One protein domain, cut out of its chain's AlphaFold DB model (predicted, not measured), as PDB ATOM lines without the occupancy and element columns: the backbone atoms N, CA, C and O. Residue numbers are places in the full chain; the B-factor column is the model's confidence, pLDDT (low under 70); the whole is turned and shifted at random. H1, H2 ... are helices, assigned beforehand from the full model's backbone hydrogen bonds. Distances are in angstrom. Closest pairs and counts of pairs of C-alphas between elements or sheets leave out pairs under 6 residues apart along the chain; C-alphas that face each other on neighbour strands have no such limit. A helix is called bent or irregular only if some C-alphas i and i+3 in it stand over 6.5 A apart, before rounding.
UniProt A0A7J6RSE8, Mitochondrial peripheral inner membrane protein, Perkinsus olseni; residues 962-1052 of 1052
ATOM      1  N   PRO A 962     213.085 200.026 248.949       65.19
ATOM      2  CA  PRO A 962     212.577 201.379 249.145       65.19
ATOM      3  C   PRO A 962     213.389 202.367 248.311       65.19
ATOM      4  O   PRO A 962     214.524 202.673 248.674       65.19
ATOM      5  N   THR A 963     212.794 202.855 247.213       78.50
ATOM      6  CA  THR A 963     213.419 203.795 246.272       78.50
ATOM      7  C   THR A 963     214.040 204.940 247.050       78.50
ATOM      8  O   THR A 963     213.346 205.736 247.696       78.50
ATOM      9  N   THR A 964     215.364 204.989 247.040       92.88
ATOM     10  CA  THR A 964     216.110 205.957 247.824       92.88
ATOM     11  C   THR A 964     215.773 207.354 247.323       92.88
ATOM     12  O   THR A 964     215.456 207.575 246.154       92.88
ATOM     13  N   LEU A 965     215.872 208.342 248.206       92.00
ATOM     14  CA  LEU A 965     215.663 209.735 247.819       92.00
ATOM     15  C   LEU A 965     216.652 210.182 246.714       92.00
ATOM     16  O   LEU A 965     216.363 211.109 245.961       92.00
ATOM     17  N   VAL A 966     217.793 209.493 246.586       92.62
ATOM     18  CA  VAL A 966     218.785 209.689 245.518       92.62
ATOM     19  C   VAL A 966     218.254 209.239 244.152       92.62
ATOM     20  O   VAL A 966     218.466 209.954 243.182       92.62
ATOM     21  N   GLU A 967     217.533 208.117 244.083       95.00
ATOM     22  CA  GLU A 967     216.907 207.584 242.857       95.00
ATOM     23  C   GLU A 967     215.586 208.300 242.521       95.00
ATOM     24  O   GLU A 967     215.255 208.498 241.355       95.00
ATOM     25  N   PHE A 968     214.827 208.726 243.535       96.06
ATOM     26  CA  PHE A 968     213.526 209.379 243.349       96.06
ATOM     27  C   PHE A 968     213.637 210.829 242.839       96.06
ATOM     28  O   PHE A 968     212.827 211.267 242.017       96.06
ATOM     29  N   LEU A 969     214.622 211.601 243.321       96.81
ATOM     30  CA  LEU A 969     214.743 213.020 242.960       96.81
ATOM     31  C   LEU A 969     215.037 213.294 241.471       96.81
ATOM     32  O   LEU A 969     214.453 214.253 240.963       96.81
ATOM     33  N   PRO A 970     215.874 212.525 240.747       97.12
ATOM     34  CA  PRO A 970     216.048 212.675 239.300       97.12
ATOM     35  C   PRO A 970     214.727 212.573 238.530       97.12
ATOM     36  O   PRO A 970     214.404 213.479 237.765       97.12
ATOM     37  N   SER A 971     213.908 211.555 238.805       96.50
ATOM     38  CA  SER A 971     212.605 211.360 238.150       96.50
ATOM     39  C   SER A 971     211.629 212.505 238.444       96.50
ATOM     40  O   SER A 971     211.004 213.045 237.533       96.50
ATOM     41  N   MET A 972     211.555 212.946 239.706       96.38
ATOM     42  CA  MET A 972     210.779 214.131 240.099       96.38
ATOM     43  C   MET A 972     211.292 215.411 239.409       96.38
ATOM     44  O   MET A 972     210.501 216.260 239.002       96.38
ATOM     45  N   THR A 973     212.610 215.543 239.237       97.50
ATOM     46  CA  THR A 973     213.223 216.674 238.527       97.50
ATOM     47  C   THR A 973     212.863 216.658 237.046       97.50
ATOM     48  O   THR A 973     212.520 217.707 236.516       97.50
ATOM     49  N   ALA A 974     212.914 215.502 236.379       97.50
ATOM     50  CA  ALA A 974     212.562 215.371 234.964       97.50
ATOM     51  C   ALA A 974     211.095 215.753 234.703       97.50
ATOM     52  O   ALA A 974     210.807 216.480 233.755       97.50
ATOM     53  N   ILE A 975     210.181 215.348 235.593       97.00
ATOM     54  CA  ILE A 975     208.769 215.751 235.537       97.00
ATOM     55  C   ILE A 975     208.635 217.277 235.654       97.00
ATOM     56  O   ILE A 975     208.011 217.900 234.798       97.00
ATOM     57  N   LEU A 976     209.236 217.901 236.675       97.31
ATOM     58  CA  LEU A 976     209.121 219.353 236.863       97.31
ATOM     59  C   LEU A 976     209.859 220.171 235.789       97.31
ATOM     60  O   LEU A 976     209.377 221.241 235.431       97.31
ATOM     61  N   LYS A 977     210.974 219.670 235.241       97.44
ATOM     62  CA  LYS A 977     211.635 220.248 234.059       97.44
ATOM     63  C   LYS A 977     210.679 220.291 232.868       97.44
ATOM     64  O   LYS A 977     210.483 221.360 232.309       97.44
ATOM     65  N   ARG A 978     209.998 219.182 232.565       97.19
ATOM     66  CA  ARG A 978     209.031 219.126 231.461       97.19
ATOM     67  C   ARG A 978     207.840 220.072 231.657       97.19
ATOM     68  O   ARG A 978     207.380 220.667 230.689       97.19
ATOM     69  N   PHE A 979     207.358 220.257 232.892       96.25
ATOM     70  CA  PHE A 979     206.362 221.300 233.191       96.25
ATOM     71  C   PHE A 979     206.896 222.707 232.881       96.25
ATOM     72  O   PHE A 979     206.191 223.488 232.250       96.25
ATOM     73  N   VAL A 980     208.132 223.006 233.298       96.75
ATOM     74  CA  VAL A 980     208.812 224.291 233.059       96.75
ATOM     75  C   VAL A 980     209.022 224.551 231.568       96.75
ATOM     76  O   VAL A 980     208.593 225.590 231.087       96.75
ATOM     77  N   GLU A 981     209.585 223.591 230.832       96.62
ATOM     78  CA  GLU A 981     209.848 223.670 229.385       96.62
ATOM     79  C   GLU A 981     208.565 223.979 228.591       96.62
ATOM     80  O   GLU A 981     208.547 224.859 227.731       96.62
ATOM     81  N   LEU A 982     207.459 223.305 228.928       95.06
ATOM     82  CA  LEU A 982     206.160 223.514 228.283       95.06
ATOM     83  C   LEU A 982     205.507 224.848 228.692       95.06
ATOM     84  O   LEU A 982     204.808 225.460 227.884       95.06
ATOM     85  N   GLY A 983     205.743 225.334 229.914       94.56
ATOM     86  CA  GLY A 983     205.265 226.642 230.367       94.56
ATOM     87  C   GLY A 983     206.078 227.825 229.833       94.56
ATOM     88  O   GLY A 983     205.494 228.870 229.537       94.56
ATOM     89  N   ASP A 984     207.394 227.669 229.675       95.25
ATOM     90  CA  ASP A 984     208.279 228.651 229.042       95.25
ATOM     91  C   ASP A 984     207.896 228.813 227.554       95.25
ATOM     92  O   ASP A 984     207.559 229.921 227.136       95.25
ATOM     93  N   ALA A 985     207.771 227.718 226.790       95.19
ATOM     94  CA  ALA A 985     207.321 227.756 225.387       95.19
ATOM     95  C   ALA A 985     205.888 228.317 225.208       95.19
ATOM     96  O   ALA A 985     205.587 229.040 224.251       95.19
ATOM     97  N   ALA A 986     204.982 228.052 226.158       92.75
ATOM     98  CA  ALA A 986     203.664 228.694 226.183       92.75
ATOM     99  C   ALA A 986     203.749 230.214 226.446       92.75
ATOM    100  O   ALA A 986     202.879 230.974 226.012       92.75
ATOM    101  N   THR A 987     204.770 230.671 227.178       92.25
ATOM    102  CA  THR A 987     204.994 232.090 227.515       92.25
ATOM    103  C   THR A 987     205.569 232.869 226.328       92.25
ATOM    104  O   THR A 987     205.235 234.037 226.155       92.25
ATOM    105  N   GLU A 988     206.345 232.232 225.453       91.50
ATOM    106  CA  GLU A 988     206.759 232.834 224.176       91.50
ATOM    107  C   GLU A 988     205.564 233.017 223.226       91.50
ATOM    108  O   GLU A 988     205.348 234.098 222.682       91.50
ATOM    109  N   SER A 989     204.734 231.979 223.077       91.50
ATOM    110  CA  SER A 989     203.649 231.935 222.083       91.50
ATOM    111  C   SER A 989     202.385 232.723 222.451       91.50
ATOM    112  O   SER A 989     201.703 233.231 221.563       91.50
ATOM    113  N   LEU A 990     202.057 232.853 223.743       85.06
ATOM    114  CA  LEU A 990     200.898 233.629 224.221       85.06
ATOM    115  C   LEU A 990     201.295 234.877 225.036       85.06
ATOM    116  O   LEU A 990     200.443 235.486 225.685       85.06
ATOM    117  N   GLY A 991     202.573 235.255 224.988       85.75
ATOM    118  CA  GLY A 991     203.130 236.405 225.694       85.75
ATOM    119  C   GLY A 991     203.329 236.196 227.205       85.75
ATOM    120  O   GLY A 991     202.955 235.157 227.766       85.75
ATOM    121  N   PRO A 992     203.914 237.198 227.892       77.31
ATOM    122  CA  PRO A 992     204.131 237.160 229.335       77.31
ATOM    123  C   PRO A 992     202.789 237.046 230.068       77.31
ATOM    124  O   PRO A 992     202.010 237.999 230.126       77.31
ATOM    125  N   GLY A 993     202.526 235.859 230.618       80.12
ATOM    126  CA  GLY A 993     201.315 235.567 231.381       80.12
ATOM    127  C   GLY A 993     201.200 236.394 232.665       80.12
ATOM    128  O   GLY A 993     202.129 237.093 233.069       80.12
ATOM    129  N   GLU A 994     200.048 236.299 233.333       87.44
ATOM    130  CA  GLU A 994     199.776 237.061 234.555       87.44
ATOM    131  C   GLU A 994     200.826 236.753 235.642       87.44
ATOM    132  O   GLU A 994     200.858 235.657 236.209       87.44
ATOM    133  N   LEU A 995     201.696 237.730 235.930       90.44
ATOM    134  CA  LEU A 995     202.789 237.596 236.894       90.44
ATOM    135  C   LEU A 995     202.240 237.396 238.311       90.44
ATOM    136  O   LEU A 995     201.910 238.340 239.029       90.44
ATOM    137  N   THR A 996     202.147 236.138 238.728       90.75
ATOM    138  CA  THR A 996     201.674 235.777 240.066       90.75
ATOM    139  C   THR A 996     202.766 235.954 241.118       90.75
ATOM    140  O   THR A 996     203.955 235.869 240.825       90.75
ATOM    141  N   ARG A 997     202.365 236.045 242.393       92.88
ATOM    142  CA  ARG A 997     203.258 236.046 243.574       92.88
ATOM    143  C   ARG A 997     204.214 234.843 243.708       92.88
ATOM    144  O   ARG A 997     204.984 234.799 244.661       92.88
ATOM    145  N   PHE A 998     204.106 233.848 242.826       92.94
ATOM    146  CA  PHE A 998     205.006 232.697 242.746       92.94
ATOM    147  C   PHE A 998     206.150 232.911 241.741       92.94
ATOM    148  O   PHE A 998     207.139 232.196 241.809       92.94
ATOM    149  N   HIS A 999     206.042 233.887 240.832       94.62
ATOM    150  CA  HIS A 999     207.112 234.235 239.901       94.62
ATOM    151  C   HIS A 999     208.229 234.993 240.629       94.62
ATOM    152  O   HIS A 999     208.005 236.048 241.227       94.62
ATOM    153  N   ALA A1000     209.452 234.478 240.546       95.44
ATOM    154  CA  ALA A1000     210.649 235.213 240.918       95.44
ATOM    155  C   ALA A1000     210.940 236.333 239.902       95.44
ATOM    156  O   ALA A1000     210.691 236.189 238.711       95.44
ATOM    157  N   VAL A1001     211.558 237.431 240.357       94.88
ATOM    158  CA  VAL A1001     211.974 238.567 239.497       94.88
ATOM    159  C   VAL A1001     213.016 238.156 238.437       94.88
ATOM    160  O   VAL A1001     213.203 238.841 237.439       94.88
ATOM    161  N   ARG A1002     213.704 237.030 238.652       95.81
ATOM    162  CA  ARG A1002     214.602 236.374 237.695       95.81
ATOM    163  C   ARG A1002     214.612 234.870 237.954       95.81
ATOM    164  O   ARG A1002     214.487 234.467 239.112       95.81
ATOM    165  N   VAL A1003     214.859 234.069 236.919       96.50
ATOM    166  CA  VAL A1003     215.130 232.630 237.068       96.50
ATOM    167  C   VAL A1003     216.308 232.424 238.041       96.50
ATOM    168  O   VAL A1003     217.370 233.034 237.864       96.50
ATOM    169  N   PRO A1004     216.165 231.599 239.093       96.88
ATOM    170  CA  PRO A1004     217.275 231.258 239.975       96.88
ATOM    171  C   PRO A1004     218.378 230.488 239.240       96.88
ATOM    172  O   PRO A1004     218.136 229.427 238.674       96.88
ATOM    173  N   ALA A1005     219.625 230.956 239.338       97.31
ATOM    174  CA  ALA A1005     220.813 230.304 238.761       97.31
ATOM    175  C   ALA A1005     221.244 229.007 239.501       97.31
ATOM    176  O   ALA A1005     222.429 228.699 239.617       97.31
ATOM    177  N   ILE A1006     220.292 228.270 240.076       97.44
ATOM    178  CA  ILE A1006     220.495 227.003 240.787       97.44
ATOM    179  C   ILE A1006     219.637 225.964 240.063       97.44
ATOM    180  O   ILE A1006     218.417 226.070 240.152       97.44
ATOM    181  N   PRO A1007     220.221 224.948 239.399       97.00
ATOM    182  CA  PRO A1007     219.441 223.941 238.687       97.00
ATOM    183  C   PRO A1007     218.394 223.272 239.581       97.00
ATOM    184  O   PRO A1007     218.671 222.954 240.742       97.00
ATOM    185  N   LEU A1008     217.210 223.006 239.026       97.06
ATOM    186  CA  LEU A1008     216.055 222.471 239.755       97.06
ATOM    187  C   LEU A1008     216.370 221.183 240.541       97.06
ATOM    188  O   LEU A1008     215.934 221.019 241.678       97.06
ATOM    189  N   GLU A1009     217.227 220.318 239.999       97.06
ATOM    190  CA  GLU A1009     217.723 219.115 240.679       97.06
ATOM    191  C   GLU A1009     218.491 219.441 241.971       97.06
ATOM    192  O   GLU A1009     218.289 218.830 243.023       97.06
ATOM    193  N   VAL A1010     219.368 220.448 241.907       97.62
ATOM    194  CA  VAL A1010     220.155 220.945 243.039       97.62
ATOM    195  C   VAL A1010     219.238 221.640 244.045       97.62
ATOM    196  O   VAL A1010     219.474 221.542 245.251       97.62
ATOM    197  N   TYR A1011     218.168 222.292 243.584       97.56
ATOM    198  CA  TYR A1011     217.143 222.865 244.452       97.56
ATOM    199  C   TYR A1011     216.359 221.787 245.217       97.56
ATOM    200  O   TYR A1011     216.322 221.834 246.448       97.56
ATOM    201  N   LEU A1012     215.849 220.750 244.543       97.56
ATOM    202  CA  LEU A1012     215.169 219.625 245.198       97.56
ATOM    203  C   LEU A1012     216.107 218.846 246.140       97.56
ATOM    204  O   LEU A1012     215.728 218.542 247.274       97.56
ATOM    205  N   LYS A1013     217.369 218.609 245.746       96.88
ATOM    206  CA  LYS A1013     218.402 218.020 246.623       96.88
ATOM    207  C   LYS A1013     218.682 218.896 247.856       96.88
ATOM    208  O   LYS A1013     218.923 218.363 248.942       96.88
ATOM    209  N   ARG A1014     218.619 220.230 247.736       97.00
ATOM    210  CA  ARG A1014     218.729 221.172 248.871       97.00
ATOM    211  C   ARG A1014     217.480 221.164 249.757       97.00
ATOM    212  O   ARG A1014     217.642 221.190 250.975       97.00
ATOM    213  N   LEU A1015     216.274 221.091 249.189       96.75
ATOM    214  CA  LEU A1015     215.016 220.950 249.935       96.75
ATOM    215  C   LEU A1015     215.026 219.668 250.777       96.75
ATOM    216  O   LEU A1015     214.906 219.740 252.000       96.75
ATOM    217  N   ALA A1016     215.299 218.519 250.151       97.00
ATOM    218  CA  ALA A1016     215.416 217.231 250.829       97.00
ATOM    219  C   ALA A1016     216.380 217.282 252.024       97.00
ATOM    220  O   ALA A1016     215.998 216.936 253.140       97.00
ATOM    221  N   ARG A1017     217.608 217.777 251.810       95.88
ATOM    222  CA  ARG A1017     218.654 217.853 252.846       95.88
ATOM    223  C   ARG A1017     218.384 218.888 253.946       95.88
ATOM    224  O   ARG A1017     218.903 218.729 255.045       95.88
ATOM    225  N   LYS A1018     217.633 219.965 253.675       97.12
ATOM    226  CA  LYS A1018     217.339 221.019 254.670       97.12
ATOM    227  C   LYS A1018     216.101 220.737 255.515       97.12
ATOM    228  O   LYS A1018     216.050 221.177 256.661       97.12
ATOM    229  N   PHE A1019     215.111 220.046 254.956       96.62
ATOM    230  CA  PHE A1019     213.821 219.803 255.607       96.62
ATOM    231  C   PHE A1019     213.596 218.334 255.995       96.62
ATOM    232  O   PHE A1019     212.615 218.043 256.676       96.62
ATOM    233  N   ASN A1020     214.501 217.424 255.611       95.62
ATOM    234  CA  ASN A1020     214.365 215.969 255.760       95.62
ATOM    235  C   ASN A1020     213.048 215.441 255.157       95.62
ATOM    236  O   ASN A1020     212.367 214.600 255.743       95.62
ATOM    237  N   CYS A1021     212.680 215.969 253.984       96.12
ATOM    238  CA  CYS A1021     211.483 215.568 253.249       96.12
ATOM    239  C   CYS A1021     211.548 214.091 252.841       96.12
ATOM    240  O   CYS A1021     212.495 213.666 252.182       96.12
ATOM    241  N   SER A1022     210.503 213.334 253.168       96.12
ATOM    242  CA  SER A1022     210.232 212.018 252.589       96.12
ATOM    243  C   SER A1022     209.848 212.129 251.107       96.12
ATOM    244  O   SER A1022     209.351 213.168 250.666       96.12
ATOM    245  N   ASN A1023     209.971 211.039 250.342       96.31
ATOM    246  CA  ASN A1023     209.496 210.987 248.948       96.31
ATOM    247  C   ASN A1023     207.999 211.368 248.846       96.31
ATOM    248  O   ASN A1023     207.596 212.086 247.933       96.31
ATOM    249  N   SER A1024     207.183 210.980 249.839       95.88
ATOM    250  CA  SER A1024     205.761 211.349 249.943       95.88
ATOM    251  C   SER A1024     205.519 212.865 250.030       95.88
ATOM    252  O   SER A1024     204.523 213.349 249.497       95.88
ATOM    253  N   CYS A1025     206.436 213.637 250.622       96.75
ATOM    254  CA  CYS A1025     206.341 215.099 250.676       96.75
ATOM    255  C   CYS A1025     206.463 215.735 249.279       96.75
ATOM    256  O   CYS A1025     205.703 216.646 248.953       96.75
ATOM    257  N   PHE A1026     207.351 215.210 248.428       96.81
ATOM    258  CA  PHE A1026     207.503 215.669 247.043       96.81
ATOM    259  C   PHE A1026     206.307 215.284 246.164       96.81
ATOM    260  O   PHE A1026     205.864 216.101 245.363       96.81
ATOM    261  N   VAL A1027     205.720 214.096 246.356       96.38
ATOM    262  CA  VAL A1027     204.486 213.696 245.649       96.38
ATOM    263  C   VAL A1027     203.317 214.627 246.002       96.38
ATOM    264  O   VAL A1027     202.594 215.066 245.112       96.38
ATOM    265  N   VAL A1028     203.157 215.002 247.278       96.88
ATOM    266  CA  VAL A1028     202.139 215.987 247.690       96.88
ATOM    267  C   VAL A1028     202.417 217.375 247.098       96.88
ATOM    268  O   VAL A1028     201.476 218.055 246.692       96.88
ATOM    269  N   ALA A1029     203.685 217.786 246.985       96.19
ATOM    270  CA  ALA A1029     204.052 219.037 246.317       96.19
ATOM    271  C   ALA A1029     203.718 219.020 244.811       96.19
ATOM    272  O   ALA A1029     203.184 220.004 244.305       96.19
ATOM    273  N   LEU A1030     203.945 217.900 244.114       96.12
ATOM    274  CA  LEU A1030     203.557 217.735 242.708       96.12
ATOM    275  C   LEU A1030     202.035 217.844 242.526       96.12
ATOM    276  O   LEU A1030     201.574 218.593 241.671       96.12
ATOM    277  N   ILE A1031     201.256 217.169 243.379       96.19
ATOM    278  CA  ILE A1031     199.783 217.242 243.375       96.19
ATOM    279  C   ILE A1031     199.292 218.668 243.682       96.19
ATOM    280  O   ILE A1031     198.265 219.090 243.154       96.19
ATOM    281  N   TYR A1032     200.002 219.431 244.519       95.75
ATOM    282  CA  TYR A1032     199.680 220.839 244.762       95.75
ATOM    283  C   TYR A1032     199.927 221.705 243.517       95.75
ATOM    284  O   TYR A1032     199.040 222.462 243.131       95.75
ATOM    285  N   ILE A1033     201.086 221.560 242.868       95.12
ATOM    286  CA  ILE A1033     201.448 222.280 241.635       95.12
ATOM    287  C   ILE A1033     200.420 222.002 240.523       95.12
ATOM    288  O   ILE A1033     199.866 222.939 239.947       95.12
ATOM    289  N   ASP A1034     200.095 220.728 240.297       94.19
ATOM    290  CA  ASP A1034     199.084 220.274 239.333       94.19
ATOM    291  C   ASP A1034     197.689 220.861 239.630       94.19
ATOM    292  O   ASP A1034     197.049 221.452 238.757       94.19
ATOM    293  N   ARG A1035     197.244 220.817 240.896       94.94
ATOM    294  CA  ARG A1035     195.961 221.415 241.308       94.94
ATOM    295  C   ARG A1035     195.930 222.937 241.129       94.94
ATOM    296  O   ARG A1035     194.889 223.454 240.737       94.94
ATOM    297  N   VAL A1036     197.024 223.665 241.375       91.81
ATOM    298  CA  VAL A1036     197.070 225.129 241.157       91.81
ATOM    299  C   VAL A1036     197.002 225.477 239.663       91.81
ATOM    300  O   VAL A1036     196.310 226.432 239.307       91.81
ATOM    301  N   ASN A1037     197.641 224.681 238.799       90.94
ATOM    302  CA  ASN A1037     197.541 224.792 237.340       90.94
ATOM    303  C   ASN A1037     196.091 224.564 236.859       90.94
ATOM    304  O   ASN A1037     195.510 225.414 236.181       90.94
ATOM    305  N   MET A1038     195.458 223.465 237.297       92.06
ATOM    306  CA  MET A1038     194.070 223.134 236.938       92.06
ATOM    307  C   MET A1038     193.044 224.149 237.466       92.06
ATOM    308  O   MET A1038     192.172 224.587 236.716       92.06
ATOM    309  N   CYS A1039     193.114 224.535 238.746       90.88
ATOM    310  CA  CYS A1039     192.113 225.413 239.365       90.88
ATOM    311  C   CYS A1039     192.064 226.811 238.736       90.88
ATOM    312  O   CYS A1039     190.998 227.417 238.703       90.88
ATOM    313  N   ARG A1040     193.190 227.306 238.208       87.38
ATOM    314  CA  ARG A1040     193.285 228.634 237.583       87.38
ATOM    315  C   ARG A1040     192.955 228.650 236.089       87.38
ATOM    316  O   ARG A1040     193.170 229.668 235.440       87.38
ATOM    317  N   GLY A1041     192.446 227.550 235.526       85.94
ATOM    318  CA  GLY A1041     192.006 227.499 234.127       85.94
ATOM    319  C   GLY A1041     193.099 227.872 233.119       85.94
ATOM    320  O   GLY A1041     192.796 228.478 232.096       85.94
ATOM    321  N   GLY A1042     194.366 227.576 233.433       82.88
ATOM    322  CA  GLY A1042     195.519 227.898 232.588       82.88
ATOM    323  C   GLY A1042     196.044 229.342 232.667       82.88
ATOM    324  O   GLY A1042     196.997 229.656 231.951       82.88
ATOM    325  N   THR A1043     195.489 230.228 233.515       86.94
ATOM    326  CA  THR A1043     196.046 231.592 233.678       86.94
ATOM    327  C   THR A1043     197.359 231.595 234.457       86.94
ATOM    328  O   THR A1043     198.289 232.317 234.101       86.94
ATOM    329  N   PHE A1044     197.477 230.750 235.488       91.44
ATOM    330  CA  PHE A1044     198.768 230.448 236.098       91.44
ATOM    331  C   PHE A1044     199.456 229.343 235.311       91.44
ATOM    332  O   PHE A1044     198.936 228.234 235.224       91.44
ATOM    333  N   ARG A1045     200.646 229.651 234.800       92.19
ATOM    334  CA  ARG A1045     201.525 228.701 234.123       92.19
ATOM    335  C   ARG A1045     202.739 228.421 234.989       92.19
ATOM    336  O   ARG A1045     203.212 229.303 235.703       92.19
ATOM    337  N   ILE A1046     203.225 227.190 234.906       95.75
ATOM    338  CA  ILE A1046     204.418 226.728 235.611       95.75
ATOM    339  C   ILE A1046     205.604 226.942 234.676       95.75
ATOM    340  O   ILE A1046     205.756 226.196 233.720       95.75
ATOM    341  N   ASN A1047     206.416 227.963 234.924       96.31
ATOM    342  CA  ASN A1047     207.550 228.327 234.075       96.31
ATOM    343  C   ASN A1047     208.852 228.398 234.892       96.31
ATOM    344  O   ASN A1047     208.860 228.189 236.112       96.31
ATOM    345  N   SER A1048     209.966 228.707 234.230       96.81
ATOM    346  CA  SER A1048     211.297 228.795 234.849       96.81
ATOM    347  C   SER A1048     211.388 229.818 235.993       96.81
ATOM    348  O   SER A1048     212.216 229.673 236.897       96.81
ATOM    349  N   TYR A1049     210.504 230.820 236.006       96.12
ATOM    350  CA  TYR A1049     210.411 231.842 237.048       96.12
ATOM    351  C   TYR A1049     209.550 231.402 238.241       96.12
ATOM    352  O   TYR A1049     209.759 231.918 239.339       96.12
ATOM    353  N   SER A1050     208.596 230.481 238.062       95.31
ATOM    354  CA  SER A1050     207.547 230.177 239.051       95.31
ATOM    355  C   SER A1050     207.685 228.839 239.791       95.31
ATOM    356  O   SER A1050     206.810 228.495 240.587       95.31
ATOM    357  N   ILE A1051     208.709 228.037 239.481       96.06
ATOM    358  CA  ILE A1051     208.865 226.649 239.970       96.06
ATOM    359  C   ILE A1051     209.669 226.510 241.283       96.06
ATOM    360  O   ILE A1051     209.749 225.413 241.840       96.06
ATOM    361  N   TYR A1052     210.281 227.596 241.772       92.94
ATOM    362  CA  TYR A1052     211.240 227.599 242.889       92.94
ATOM    363  C   TYR A1052     210.634 228.098 244.212       92.94
ATOM    364  O   TYR A1052     210.630 227.301 245.182       92.94
TER     365      TYR A1052
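This is residues 962 to 1052 of the 1052 residues of the protein "Mitochondrial peripheral inner membrane protein" of Perkinsus olseni (UniProt A0A7J6RSE8). One long helix, H1, makes the long axis of the model; H3 runs the same way beside it, and the shorter H2 packs steeply tilted on the first part of H1. The long loop of residues 990 to 1007 leads from the far end of H1 back to H2, and the tail, residues 1040 to 1052, folds back inward after H3. The printed part has 91 residues with three named helices in the order H1, H2, H3 and no named strand; the class is all helix. It is compact, with a radius of gyration of the C-alphas of 13.6 A, and only just elongated, spanning 42 by 28 by 20 A.

H1, residues 965 to 989, touches H2, residues 1008 to 1019, with its residues 969 to 977 alone. The closest C-alphas, of Thr 973 and Glu 1009, are 5.6 A apart. Their lines stand at a steep tilt of 49 degrees, opposite ways. H3, residues 1023 to 1039, only just touches H1, with 3 pairs of C-alphas within 8 A; the closest are those of Leu 965 and Asn 1023, 6.4 A apart. These two run the same way at a shallow tilt of 17 degrees. H2 and H3 are near each other. Each O i to N i+4 pair is within hydrogen-bond range in H2 and H3, and 19 of 21 are in H1.

H1 begins at C-alpha 965 (215.663, 209.735, 247.819) and is 36.0 A long. It is neither bent nor irregular, but only just: C-alphas 967 and 970 are 6.3 A apart. H2 is 16.2 A long. H3 is 24.5 A long and ends at C-alpha 1039 (192.113, 225.413, 239.365).

The C-alphas farthest apart, of Pro 962 and Gly 991, are 43.2 A apart. The printed part has no cut and ends at the chain's last residue, Tyr 1052. The link from H1 to H2 is long, with 18 residues; that from H2 to H3 is tight, with 3. The mean pLDDT of the printed part is 93.7, and residue 962 is under 70.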